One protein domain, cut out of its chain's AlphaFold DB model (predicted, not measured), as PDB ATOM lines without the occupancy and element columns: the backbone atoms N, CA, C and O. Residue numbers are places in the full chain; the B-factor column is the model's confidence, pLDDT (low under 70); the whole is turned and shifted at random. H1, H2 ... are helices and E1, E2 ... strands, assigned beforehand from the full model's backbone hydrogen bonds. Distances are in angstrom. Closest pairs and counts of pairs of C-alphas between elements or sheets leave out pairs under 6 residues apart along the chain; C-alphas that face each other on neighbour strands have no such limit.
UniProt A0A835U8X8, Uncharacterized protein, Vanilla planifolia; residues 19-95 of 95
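AT A GLANCE: This is residues 19 to 95 of the 95 residues of an uncharacterized protein of Vanilla planifolia (UniProt A0A835U8X8). With little regular structure, this is a long string of loops with a hairpin of two strands, E1 and E2, at one end, the short helix H2 partway along and the tiny helix H1 near the other end. The 77 printed residues run H1, H2, E1, E2, the sheet E1 - E2 being antiparallel; the class is mixed, with only 25 residues in named elements. It is extended, radius of gyration of the C-alphas 20.7 A, spanning 58 by 35 by 23 A.

IN THESE COORDINATES: Find C-alpha 30 at (262.401, 200.704, 307.875), where H1, residues 30 to 33, begins. H2, residues 57 to 66, runs 14.3 A. E1 is residues 78 to 82, 13.0 A; E2, residues 89 to 94, 14.8 A, ends at (231.209, 243.321, 297.292).

HOW THE PARTS SIT: In the hairpin, N 79 and O 93 are within hydrogen-bond range at 2.8 A. In H2 every O i to N i+4 pair is within range; H1 is too short for one. H1 and H2 are apart.

THE WHOLE: The printed part has no cut. H1 to H2 and H2 to E1 are long links. Residues 19 to 29 stand free. Confidence is under 70 in 20 residues, among them 63 to 71.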
ATOM      1  N   THR A  19     269.808 216.259 294.061       69.44
ATOM      2  CA  THR A  19     269.908 216.296 295.523       69.44
ATOM      3  C   THR A  19     268.839 217.150 296.201       69.44
ATOM      4  O   THR A  19     268.553 216.921 297.371       69.44
ATOM      5  N   ASP A  20     268.230 218.108 295.496       63.31
ATOM      6  CA  ASP A  20     267.227 219.011 296.073       63.31
ATOM      7  C   ASP A  20     265.858 218.334 296.255       63.31
ATOM      8  O   ASP A  20     265.013 218.821 297.007       63.31
ATOM      9  N   PHE A  21     265.617 217.216 295.563       68.31
ATOM     10  CA  PHE A  21     264.324 216.519 295.555       68.31
ATOM     11  C   PHE A  21     264.423 214.999 295.702       68.31
ATOM     12  O   PHE A  21     263.407 214.341 295.941       68.31
ATOM     13  N   GLU A  22     265.614 214.416 295.576       65.81
ATOM     14  CA  GLU A  22     265.834 213.006 295.861       65.81
ATOM     15  C   GLU A  22     265.876 212.800 297.374       65.81
ATOM     16  O   GLU A  22     266.847 213.120 298.054       65.81
ATOM     17  N   VAL A  23     264.780 212.266 297.912       67.88
ATOM     18  CA  VAL A  23     264.726 211.829 299.305       67.88
ATOM     19  C   VAL A  23     265.598 210.577 299.421       67.88
ATOM     20  O   VAL A  23     265.256 209.566 298.798       67.88
ATOM     21  N   PRO A  24     266.708 210.606 300.184       67.38
ATOM     22  CA  PRO A  24     267.550 209.434 300.339       67.38
ATOM     23  C   PRO A  24     266.718 208.316 300.961       67.38
ATOM     24  O   PRO A  24     266.208 208.435 302.080       67.38
ATOM     25  N   LEU A  25     266.541 207.237 300.200       69.31
ATOM     26  CA  LEU A  25     265.918 206.025 300.707       69.31
ATOM     27  C   LEU A  25     266.809 205.477 301.821       69.31
ATOM     28  O   LEU A  25     268.035 205.497 301.714       69.31
ATOM     29  N   MET A  26     266.200 204.999 302.903       70.56
ATOM     30  CA  MET A  26     266.975 204.339 303.946       70.56
ATOM     31  C   MET A  26     267.636 203.091 303.357       70.56
ATOM     32  O   MET A  26     266.973 202.283 302.714       70.56
ATOM     33  N   GLU A  27     268.943 202.933 303.580       76.31
ATOM     34  CA  GLU A  27     269.706 201.763 303.111       76.31
ATOM     35  C   GLU A  27     269.199 200.448 303.726       76.31
ATOM     36  O   GLU A  27     269.462 199.365 303.208       76.31
ATOM     37  N   LYS A  28     268.478 200.552 304.846       75.50
ATOM     38  CA  LYS A  28     267.882 199.439 305.579       75.50
ATOM     39  C   LYS A  28     266.369 199.498 305.494       75.50
ATOM     40  O   LYS A  28     265.784 200.582 305.444       75.50
ATOM     41  N   ASP A  29     265.749 198.324 305.547       78.50
ATOM     42  CA  ASP A  29     264.303 198.226 305.667       78.50
ATOM     43  C   ASP A  29     263.855 198.955 306.941       78.50
ATOM     44  O   ASP A  29     264.290 198.654 308.056       78.50
ATOM     45  N   PHE A  30     262.971 199.935 306.775       80.69
ATOM     46  CA  PHE A  30     262.401 200.704 307.875       80.69
ATOM     47  C   PHE A  30     261.728 199.802 308.928       80.69
ATOM     48  O   PHE A  30     261.660 200.180 310.099       80.69
ATOM     49  N   ALA A  31     261.261 198.606 308.547       80.50
ATOM     50  CA  ALA A  31     260.683 197.644 309.478       80.50
ATOM     51  C   ALA A  31     261.653 197.252 310.609       80.50
ATOM     52  O   ALA A  31     261.202 196.985 311.724       80.50
ATOM     53  N   GLU A  32     262.968 197.285 310.365       85.50
ATOM     54  CA  GLU A  32     263.998 197.026 311.382       85.50
ATOM     55  C   GLU A  32     264.045 198.109 312.471       85.50
ATOM     56  O   GLU A  32     264.451 197.843 313.602       85.50
ATOM     57  N   LEU A  33     263.599 199.326 312.152       82.62
ATOM     58  CA  LEU A  33     263.551 200.456 313.083       82.62
ATOM     59  C   LEU A  33     262.283 200.445 313.947       82.62
ATOM     60  O   LEU A  33     262.171 201.210 314.907       82.62
ATOM     61  N   LEU A  34     261.310 199.591 313.618       82.44
ATOM     62  CA  LEU A  34     260.051 199.520 314.339       82.44
ATOM     63  C   LEU A  34     260.178 198.689 315.619       82.44
ATOM     64  O   LEU A  34     260.708 197.574 315.596       82.44
ATOM     65  N   PRO A  35     259.576 199.141 316.734       80.75
ATOM     66  CA  PRO A  35     259.442 198.317 317.924       80.75
ATOM     67  C   PRO A  35     258.757 196.987 317.582       80.75
ATOM     68  O   PRO A  35     257.594 196.954 317.180       80.75
ATOM     69  N   ARG A  36     259.481 195.873 317.754       84.44
ATOM     70  CA  ARG A  36     259.016 194.506 317.434       84.44
ATOM     71  C   ARG A  36     258.685 194.273 315.948       84.44
ATOM     72  O   ARG A  36     257.891 193.379 315.652       84.44
ATOM     73  N   GLY A  37     259.245 195.068 315.034       84.56
ATOM     74  CA  GLY A  37     259.054 194.905 313.588       84.56
ATOM     75  C   GLY A  37     257.622 195.155 313.107       84.56
ATOM     76  O   GLY A  37     257.226 194.656 312.056       84.56
ATOM     77  N   LYS A  38     256.800 195.863 313.894       83.88
ATOM     78  CA  LYS A  38     255.395 196.136 313.564       83.88
ATOM     79  C   LYS A  38     255.088 197.614 313.696       83.88
ATOM     80  O   LYS A  38     255.474 198.252 314.675       83.88
ATOM     81  N   MET A  39     254.338 198.145 312.732       81.38
ATOM     82  CA  MET A  39     253.828 199.504 312.851       81.38
ATOM     83  C   MET A  39     252.854 199.586 314.037       81.38
ATOM     84  O   MET A  39     252.119 198.626 314.306       81.38
ATOM     85  N   PRO A  40     252.802 200.732 314.737       78.44
ATOM     86  CA  PRO A  40     251.714 201.016 315.657       78.44
ATOM     87  C   PRO A  40     250.370 200.878 314.936       78.44
ATOM     88  O   PRO A  40     250.257 201.154 313.742       78.44
ATOM     89  N   LEU A  41     249.325 200.496 315.671       82.44
ATOM     90  CA  LEU A  41     247.962 200.579 315.150       82.44
ATOM     91  C   LEU A  41     247.696 202.005 314.643       82.44
ATOM     92  O   LEU A  41     248.077 202.969 315.304       82.44
ATOM     93  N   ALA A  42     247.011 202.143 313.504       74.69
ATOM     94  CA  ALA A  42     246.789 203.440 312.854       74.69
ATOM     95  C   ALA A  42     246.130 204.488 313.775       74.69
ATOM     96  O   ALA A  42     246.386 205.681 313.658       74.69
ATOM     97  N   ASN A  43     245.323 204.048 314.743       71.00
ATOM     98  CA  ASN A  43     244.693 204.910 315.746       71.00
ATOM     99  C   ASN A  43     245.660 205.478 316.806       71.00
ATOM    100  O   ASN A  43     245.269 206.376 317.549       71.00
ATOM    101  N   ARG A  44     246.884 204.949 316.900       71.56
ATOM    102  CA  ARG A  44     247.958 205.394 317.803       71.56
ATOM    103  C   ARG A  44     249.041 206.193 317.081       71.56
ATOM    104  O   ARG A  44     249.974 206.647 317.735       71.56
ATOM    105  N   LEU A  45     248.943 206.341 315.760       70.06
ATOM    106  CA  LEU A  45     249.869 207.179 315.015       70.06
ATOM    107  C   LEU A  45     249.552 208.652 315.305       70.06
ATOM    108  O   LEU A  45     248.380 209.042 315.231       70.06
ATOM    109  N   PRO A  46     250.559 209.473 315.649       63.69
ATOM    110  CA  PRO A  46     250.374 210.909 315.700       63.69
ATOM    111  C   PRO A  46     250.061 211.384 314.284       63.69
ATOM    112  O   PRO A  46     250.802 211.105 313.342       63.69
ATOM    113  N   VAL A  47     248.941 212.075 314.129       70.94
ATOM    114  CA  VAL A  47     248.596 212.742 312.881       70.94
ATOM    115  C   VAL A  47     248.923 214.215 313.062       70.94
ATOM    116  O   VAL A  47     248.743 214.757 314.151       70.94
ATOM    117  N   LEU A  48     249.437 214.867 312.028       70.56
ATOM    118  CA  LEU A  48     249.693 216.301 312.065       70.56
ATOM    119  C   LEU A  48     248.420 217.047 311.657       70.56
ATOM    120  O   LEU A  48     247.766 216.684 310.678       70.56
ATOM    121  N   ASN A  49     248.039 218.071 312.424       68.75
ATOM    122  CA  ASN A  49     247.019 219.026 311.988       68.75
ATOM    123  C   ASN A  49     247.619 220.044 310.992       68.75
ATOM    124  O   ASN A  49     248.815 220.021 310.712       68.75
ATOM    125  N   LEU A  50     246.802 220.979 310.492       69.12
ATOM    126  CA  LEU A  50     247.240 222.045 309.571       69.12
ATOM    127  C   LEU A  50     248.332 222.969 310.152       69.12
ATOM    128  O   LEU A  50     248.961 223.712 309.408       69.12
ATOM    129  N   PHE A  51     248.573 222.911 311.464       75.06
ATOM    130  CA  PHE A  51     249.600 223.670 312.178       75.06
ATOM    131  C   PHE A  51     250.813 222.809 312.561       75.06
ATOM    132  O   PHE A  51     251.599 223.210 313.416       75.06
ATOM    133  N   ASN A  52     250.968 221.620 311.963       68.31
ATOM    134  CA  ASN A  52     252.041 220.671 312.272       68.31
ATOM    135  C   ASN A  52     252.129 220.280 313.758       68.31
ATOM    136  O   ASN A  52     253.204 219.978 314.275       68.31
ATOM    137  N   GLN A  53     250.998 220.249 314.461       75.81
ATOM    138  CA  GLN A  53     250.922 219.776 315.842       75.81
ATOM    139  C   GLN A  53     250.413 218.335 315.880       75.81
ATOM    140  O   GLN A  53     249.514 217.963 315.120       75.81
ATOM    141  N   ALA A  54     250.969 217.534 316.792       74.94
ATOM    142  CA  ALA A  54     250.534 216.161 317.007       74.94
ATOM    143  C   ALA A  54     249.093 216.129 317.539       74.94
ATOM    144  O   ALA A  54     248.788 216.671 318.601       74.94
ATOM    145  N   VAL A  55     248.211 215.459 316.807       72.50
ATOM    146  CA  VAL A  55     246.803 215.268 317.144       72.50
ATOM    147  C   VAL A  55     246.390 213.822 316.878       72.50
ATOM    148  O   VAL A  55     247.001 213.101 316.088       72.50
ATOM    149  N   SER A  56     245.339 213.362 317.554       77.75
ATOM    150  CA  SER A  56     244.800 212.026 317.300       77.75
ATOM    151  C   SER A  56     243.972 212.005 316.013       77.75
ATOM    152  O   SER A  56     243.273 212.968 315.684       77.75
ATOM    153  N   LEU A  57     243.973 210.866 315.316       74.56
ATOM    154  CA  LEU A  57     243.139 210.650 314.127       74.56
ATOM    155  C   LEU A  57     241.640 210.852 314.425       74.56
ATOM    156  O   LEU A  57     240.900 211.394 313.607       74.56
ATOM    157  N   GLY A  58     241.194 210.456 315.622       76.50
ATOM    158  CA  GLY A  58     239.828 210.699 316.093       76.50
ATOM    159  C   GLY A  58     239.518 212.187 316.276       76.50
ATOM    160  O   GLY A  58     238.444 212.632 315.877       76.50
ATOM    161  N   GLY A  59     240.470 212.964 316.807       73.88
ATOM    162  CA  GLY A  59     240.356 214.415 316.950       73.88
ATOM    163  C   GLY A  59     240.251 215.127 315.602       73.88
ATOM    164  O   GLY A  59     239.372 215.963 315.423       73.88
ATOM    165  N   LEU A  60     241.064 214.725 314.621       71.81
ATOM    166  CA  LEU A  60     240.973 215.233 313.246       71.81
ATOM    167  C   LEU A  60     239.652 214.877 312.572       71.81
ATOM    168  O   LEU A  60     239.045 215.728 311.931       71.81
ATOM    169  N   LYS A  61     239.170 213.644 312.743       74.06
ATOM    170  CA  LYS A  61     237.881 213.219 312.187       74.06
ATOM    171  C   LYS A  61     236.714 213.992 312.807       74.06
ATOM    172  O   LYS A  61     235.799 214.390 312.091       74.06
ATOM    173  N   ALA A  62     236.754 214.230 314.118       71.81
ATOM    174  CA  ALA A  62     235.754 215.028 314.822       71.81
ATOM    175  C   ALA A  62     235.813 216.515 314.426       71.81
ATOM    176  O   ALA A  62     234.766 217.123 314.217       71.81
ATOM    177  N   ALA A  63     237.015 217.083 314.278       69.12
ATOM    178  CA  ALA A  63     237.209 218.441 313.773       69.12
ATOM    179  C   ALA A  63     236.685 218.567 312.335       69.12
ATOM    180  O   ALA A  63     235.853 219.423 312.064       69.12
ATOM    181  N   GLY A  64     237.064 217.640 311.450       67.94
ATOM    182  CA  GLY A  64     236.596 217.572 310.066       67.94
ATOM    183  C   GLY A  64     235.078 217.432 309.935       67.94
ATOM    184  O   GLY A  64     234.468 218.073 309.085       67.94
ATOM    185  N   ALA A  65     234.439 216.660 310.818       69.00
ATOM    186  CA  ALA A  65     232.981 216.554 310.869       69.00
ATOM    187  C   ALA A  65     232.294 217.867 311.297       69.00
ATOM    188  O   ALA A  65     231.159 218.122 310.892       69.00
ATOM    189  N   LYS A  66     232.983 218.709 312.082       59.28
ATOM    190  CA  LYS A  66     232.526 220.051 312.479       59.28
ATOM    191  C   LYS A  66     232.839 221.140 311.446       59.28
ATOM    192  O   LYS A  66     232.195 222.181 311.490       59.28
ATOM    193  N   LEU A  67     233.709 220.889 310.460       60.94
ATOM    194  CA  LEU A  67     234.026 221.846 309.380       60.94
ATOM    195  C   LEU A  67     232.834 222.180 308.460       60.94
ATOM    196  O   LEU A  67     232.961 223.014 307.572       60.94
ATOM    197  N   ARG A  68     231.648 221.594 308.680       54.88
ATOM    198  CA  ARG A  68     230.400 222.087 308.071       54.88
ATOM    199  C   ARG A  68     229.972 223.473 308.578       54.88
ATOM    200  O   ARG A  68     229.062 224.041 307.984       54.88
ATOM    201  N   GLN A  69     230.561 223.994 309.658       53.41
ATOM    202  CA  GLN A  69     230.116 225.240 310.301       53.41
ATOM    203  C   GLN A  69     230.901 226.504 309.923       53.41
ATOM    204  O   GLN A  69     230.365 227.588 310.126       53.41
ATOM    205  N   ASP A  70     232.069 226.399 309.284       55.38
ATOM    206  CA  ASP A  70     232.876 227.575 308.901       55.38
ATOM    207  C   ASP A  70     232.743 227.918 307.409       55.38
ATOM    208  O   ASP A  70     233.692 228.351 306.758       55.38
ATOM    209  N   VAL A  71     231.558 227.699 306.836       62.16
ATOM    210  CA  VAL A  71     231.279 228.039 305.436       62.16
ATOM    211  C   VAL A  71     230.269 229.177 305.397       62.16
ATOM    212  O   VAL A  71     229.061 228.966 305.492       62.16
ATOM    213  N   ILE A  72     230.769 230.401 305.235       73.75
ATOM    214  CA  ILE A  72     229.943 231.521 304.783       73.75
ATOM    215  C   ILE A  72     229.752 231.369 303.268       73.75
ATOM    216  O   ILE A  72     230.711 231.396 302.500       73.75
ATOM    217  N   GLY A  73     228.505 231.174 302.834       74.69
ATOM    218  CA  GLY A  73     228.149 231.169 301.417       74.69
ATOM    219  C   GLY A  73     228.058 232.597 300.884       74.69
ATOM    220  O   GLY A  73     227.193 233.358 301.317       74.69
ATOM    221  N   CYS A  74     228.930 232.962 299.944       82.19
ATOM    222  CA  CYS A  74     228.875 234.242 299.236       82.19
ATOM    223  C   CYS A  74     228.405 234.045 297.789       82.19
ATOM    224  O   CYS A  74     228.674 233.017 297.173       82.19
ATOM    225  N   ASN A  75     227.737 235.057 297.231       87.38
ATOM    226  CA  ASN A  75     227.505 235.127 295.787       87.38
ATOM    227  C   ASN A  75     228.840 235.355 295.060       87.38
ATOM    228  O   ASN A  75     229.735 235.981 295.623       87.38
ATOM    229  N   GLU A  76     228.939 234.930 293.798       82.75
ATOM    230  CA  GLU A  76     230.171 234.990 292.983       82.75
ATOM    231  C   GLU A  76     230.798 236.395 292.872       82.75
ATOM    232  O   GLU A  76     231.990 236.526 292.625       82.75
ATOM    233  N   THR A  77     230.021 237.458 293.096       89.00
ATOM    234  CA  THR A  77     230.474 238.860 293.047       89.00
ATOM    235  C   THR A  77     231.001 239.406 294.379       89.00
ATOM    236  O   THR A  77     231.261 240.606 294.493       89.00
ATOM    237  N   LYS A  78     231.115 238.564 295.412       88.31
ATOM    238  CA  LYS A  78     231.475 238.974 296.773       88.31
ATOM    239  C   LYS A  78     232.705 238.233 297.298       88.31
ATOM    240  O   LYS A  78     232.922 237.068 296.986       88.31
ATOM    241  N   ILE A  79     233.464 238.902 298.161       86.56
ATOM    242  CA  ILE A  79     234.654 238.383 298.844       86.56
ATOM    243  C   ILE A  79     234.312 238.091 300.308       86.56
ATOM    244  O   ILE A  79     233.617 238.875 300.957       86.56
ATOM    245  N   VAL A  80     234.817 236.975 300.841       86.19
ATOM    246  CA  VAL A  80     234.730 236.641 302.271       86.19
ATOM    247  C   VAL A  80     235.729 237.488 303.060       86.19
ATOM    248  O   VAL A  80     236.930 237.450 302.804       86.19
ATOM    249  N   VAL A  81     235.239 238.210 304.062       88.94
ATOM    250  CA  VAL A  81     236.041 238.906 305.073       88.94
ATOM    251  C   VAL A  81     236.144 238.022 306.306       88.94
ATOM    252  O   VAL A  81     235.134 237.519 306.808       88.94
ATOM    253  N   VAL A  82     237.363 237.860 306.812       84.88
ATOM    254  CA  VAL A  82     237.660 237.094 308.026       84.88
ATOM    255  C   VAL A  82     237.885 238.021 309.215       84.88
ATOM    256  O   VAL A  82     238.348 239.153 309.065       84.88
ATOM    257  N   ASP A  83     237.559 237.550 310.412       83.25
ATOM    258  CA  ASP A  83     237.957 238.212 311.647       83.25
ATOM    259  C   ASP A  83     239.471 238.051 311.868       83.25
ATOM    260  O   ASP A  83     239.995 236.941 311.857       83.25
ATOM    261  N   HIS A  84     240.187 239.157 312.073       78.81
ATOM    262  CA  HIS A  84     241.651 239.130 312.170       78.81
ATOM    263  C   HIS A  84     242.187 238.509 313.470       78.81
ATOM    264  O   HIS A  84     243.352 238.122 313.504       78.81
ATOM    265  N   GLY A  85     241.378 238.416 314.532       81.62
ATOM    266  CA  GLY A  85     241.796 237.814 315.801       81.62
ATOM    267  C   GLY A  85     241.593 236.300 315.841       81.62
ATOM    268  O   GLY A  85     242.400 235.579 316.420       81.62
ATOM    269  N   THR A  86     240.518 235.818 315.218       78.50
ATOM    270  CA  THR A  86     240.098 234.406 315.251       78.50
ATOM    271  C   THR A  86     240.348 233.661 313.940       78.50
ATOM    272  O   THR A  86     240.387 232.434 313.941       78.50
ATOM    273  N   GLY A  87     240.519 234.376 312.823       73.81
ATOM    274  CA  GLY A  87     240.666 233.806 311.481       73.81
ATOM    275  C   GLY A  87     239.368 233.250 310.887       73.81
ATOM    276  O   GLY A  87     239.398 232.670 309.804       73.81
ATOM    277  N   LEU A  88     238.234 233.408 311.578       79.38
ATOM    278  CA  LEU A  88     236.953 232.839 311.162       79.38
ATOM    279  C   LEU A  88     236.234 233.732 310.135       79.38
ATOM    280  O   LEU A  88     236.351 234.961 310.205       79.38
ATOM    281  N   PRO A  89     235.457 233.155 309.197       79.88
ATOM    282  CA  PRO A  89     234.643 233.926 308.259       79.88
ATOM    283  C   PRO A  89     233.630 234.800 309.007       79.88
ATOM    284  O   PRO A  89     232.834 234.294 309.797       79.88
ATOM    285  N   ARG A  90     233.631 236.113 308.748       86.12
ATOM    286  CA  ARG A  90     232.752 237.080 309.424       86.12
ATOM    287  C   ARG A  90     231.621 237.581 308.528       86.12
ATOM    288  O   ARG A  90     230.480 237.655 308.978       86.12
ATOM    289  N   SER A  91     231.917 237.965 307.287       87.81
ATOM    290  CA  SER A  91     230.917 238.522 306.360       87.81
ATOM    291  C   SER A  91     231.357 238.433 304.895       87.81
ATOM    292  O   SER A  91     232.526 238.207 304.611       87.81
ATOM    293  N   CYS A  92     230.424 238.627 303.956       90.50
ATOM    294  CA  CYS A  92     230.727 238.814 302.534       90.50
ATOM    295  C   CYS A  92     230.630 240.302 302.172       90.50
ATOM    296  O   CYS A  92     229.598 240.921 302.450       90.50
ATOM    297  N   ILE A  93     231.627 240.857 301.488       90.69
ATOM    298  CA  ILE A  93     231.599 242.223 300.935       90.69
ATOM    299  C   ILE A  93     231.605 242.180 299.407       90.69
ATOM    300  O   ILE A  93     232.063 241.202 298.829       90.69
ATOM    301  N   ALA A  94     231.062 243.201 298.743       87.75
ATOM    302  CA  ALA A  94     231.209 243.321 297.292       87.75
ATOM    303  C   ALA A  94     232.676 243.605 296.925       87.75
ATOM    304  O   ALA A  94     233.407 244.156 297.750       87.75
ATOM    305  N   PHE A  95     233.072 243.199 295.717       70.69
ATOM    306  CA  PHE A  95     234.316 243.651 295.091       70.69
ATOM    307  C   PHE A  95     234.378 245.179 294.977       70.69
ATOM    308  O   PHE A  95     233.310 245.794 294.743       70.69
TER     309      PHE A  95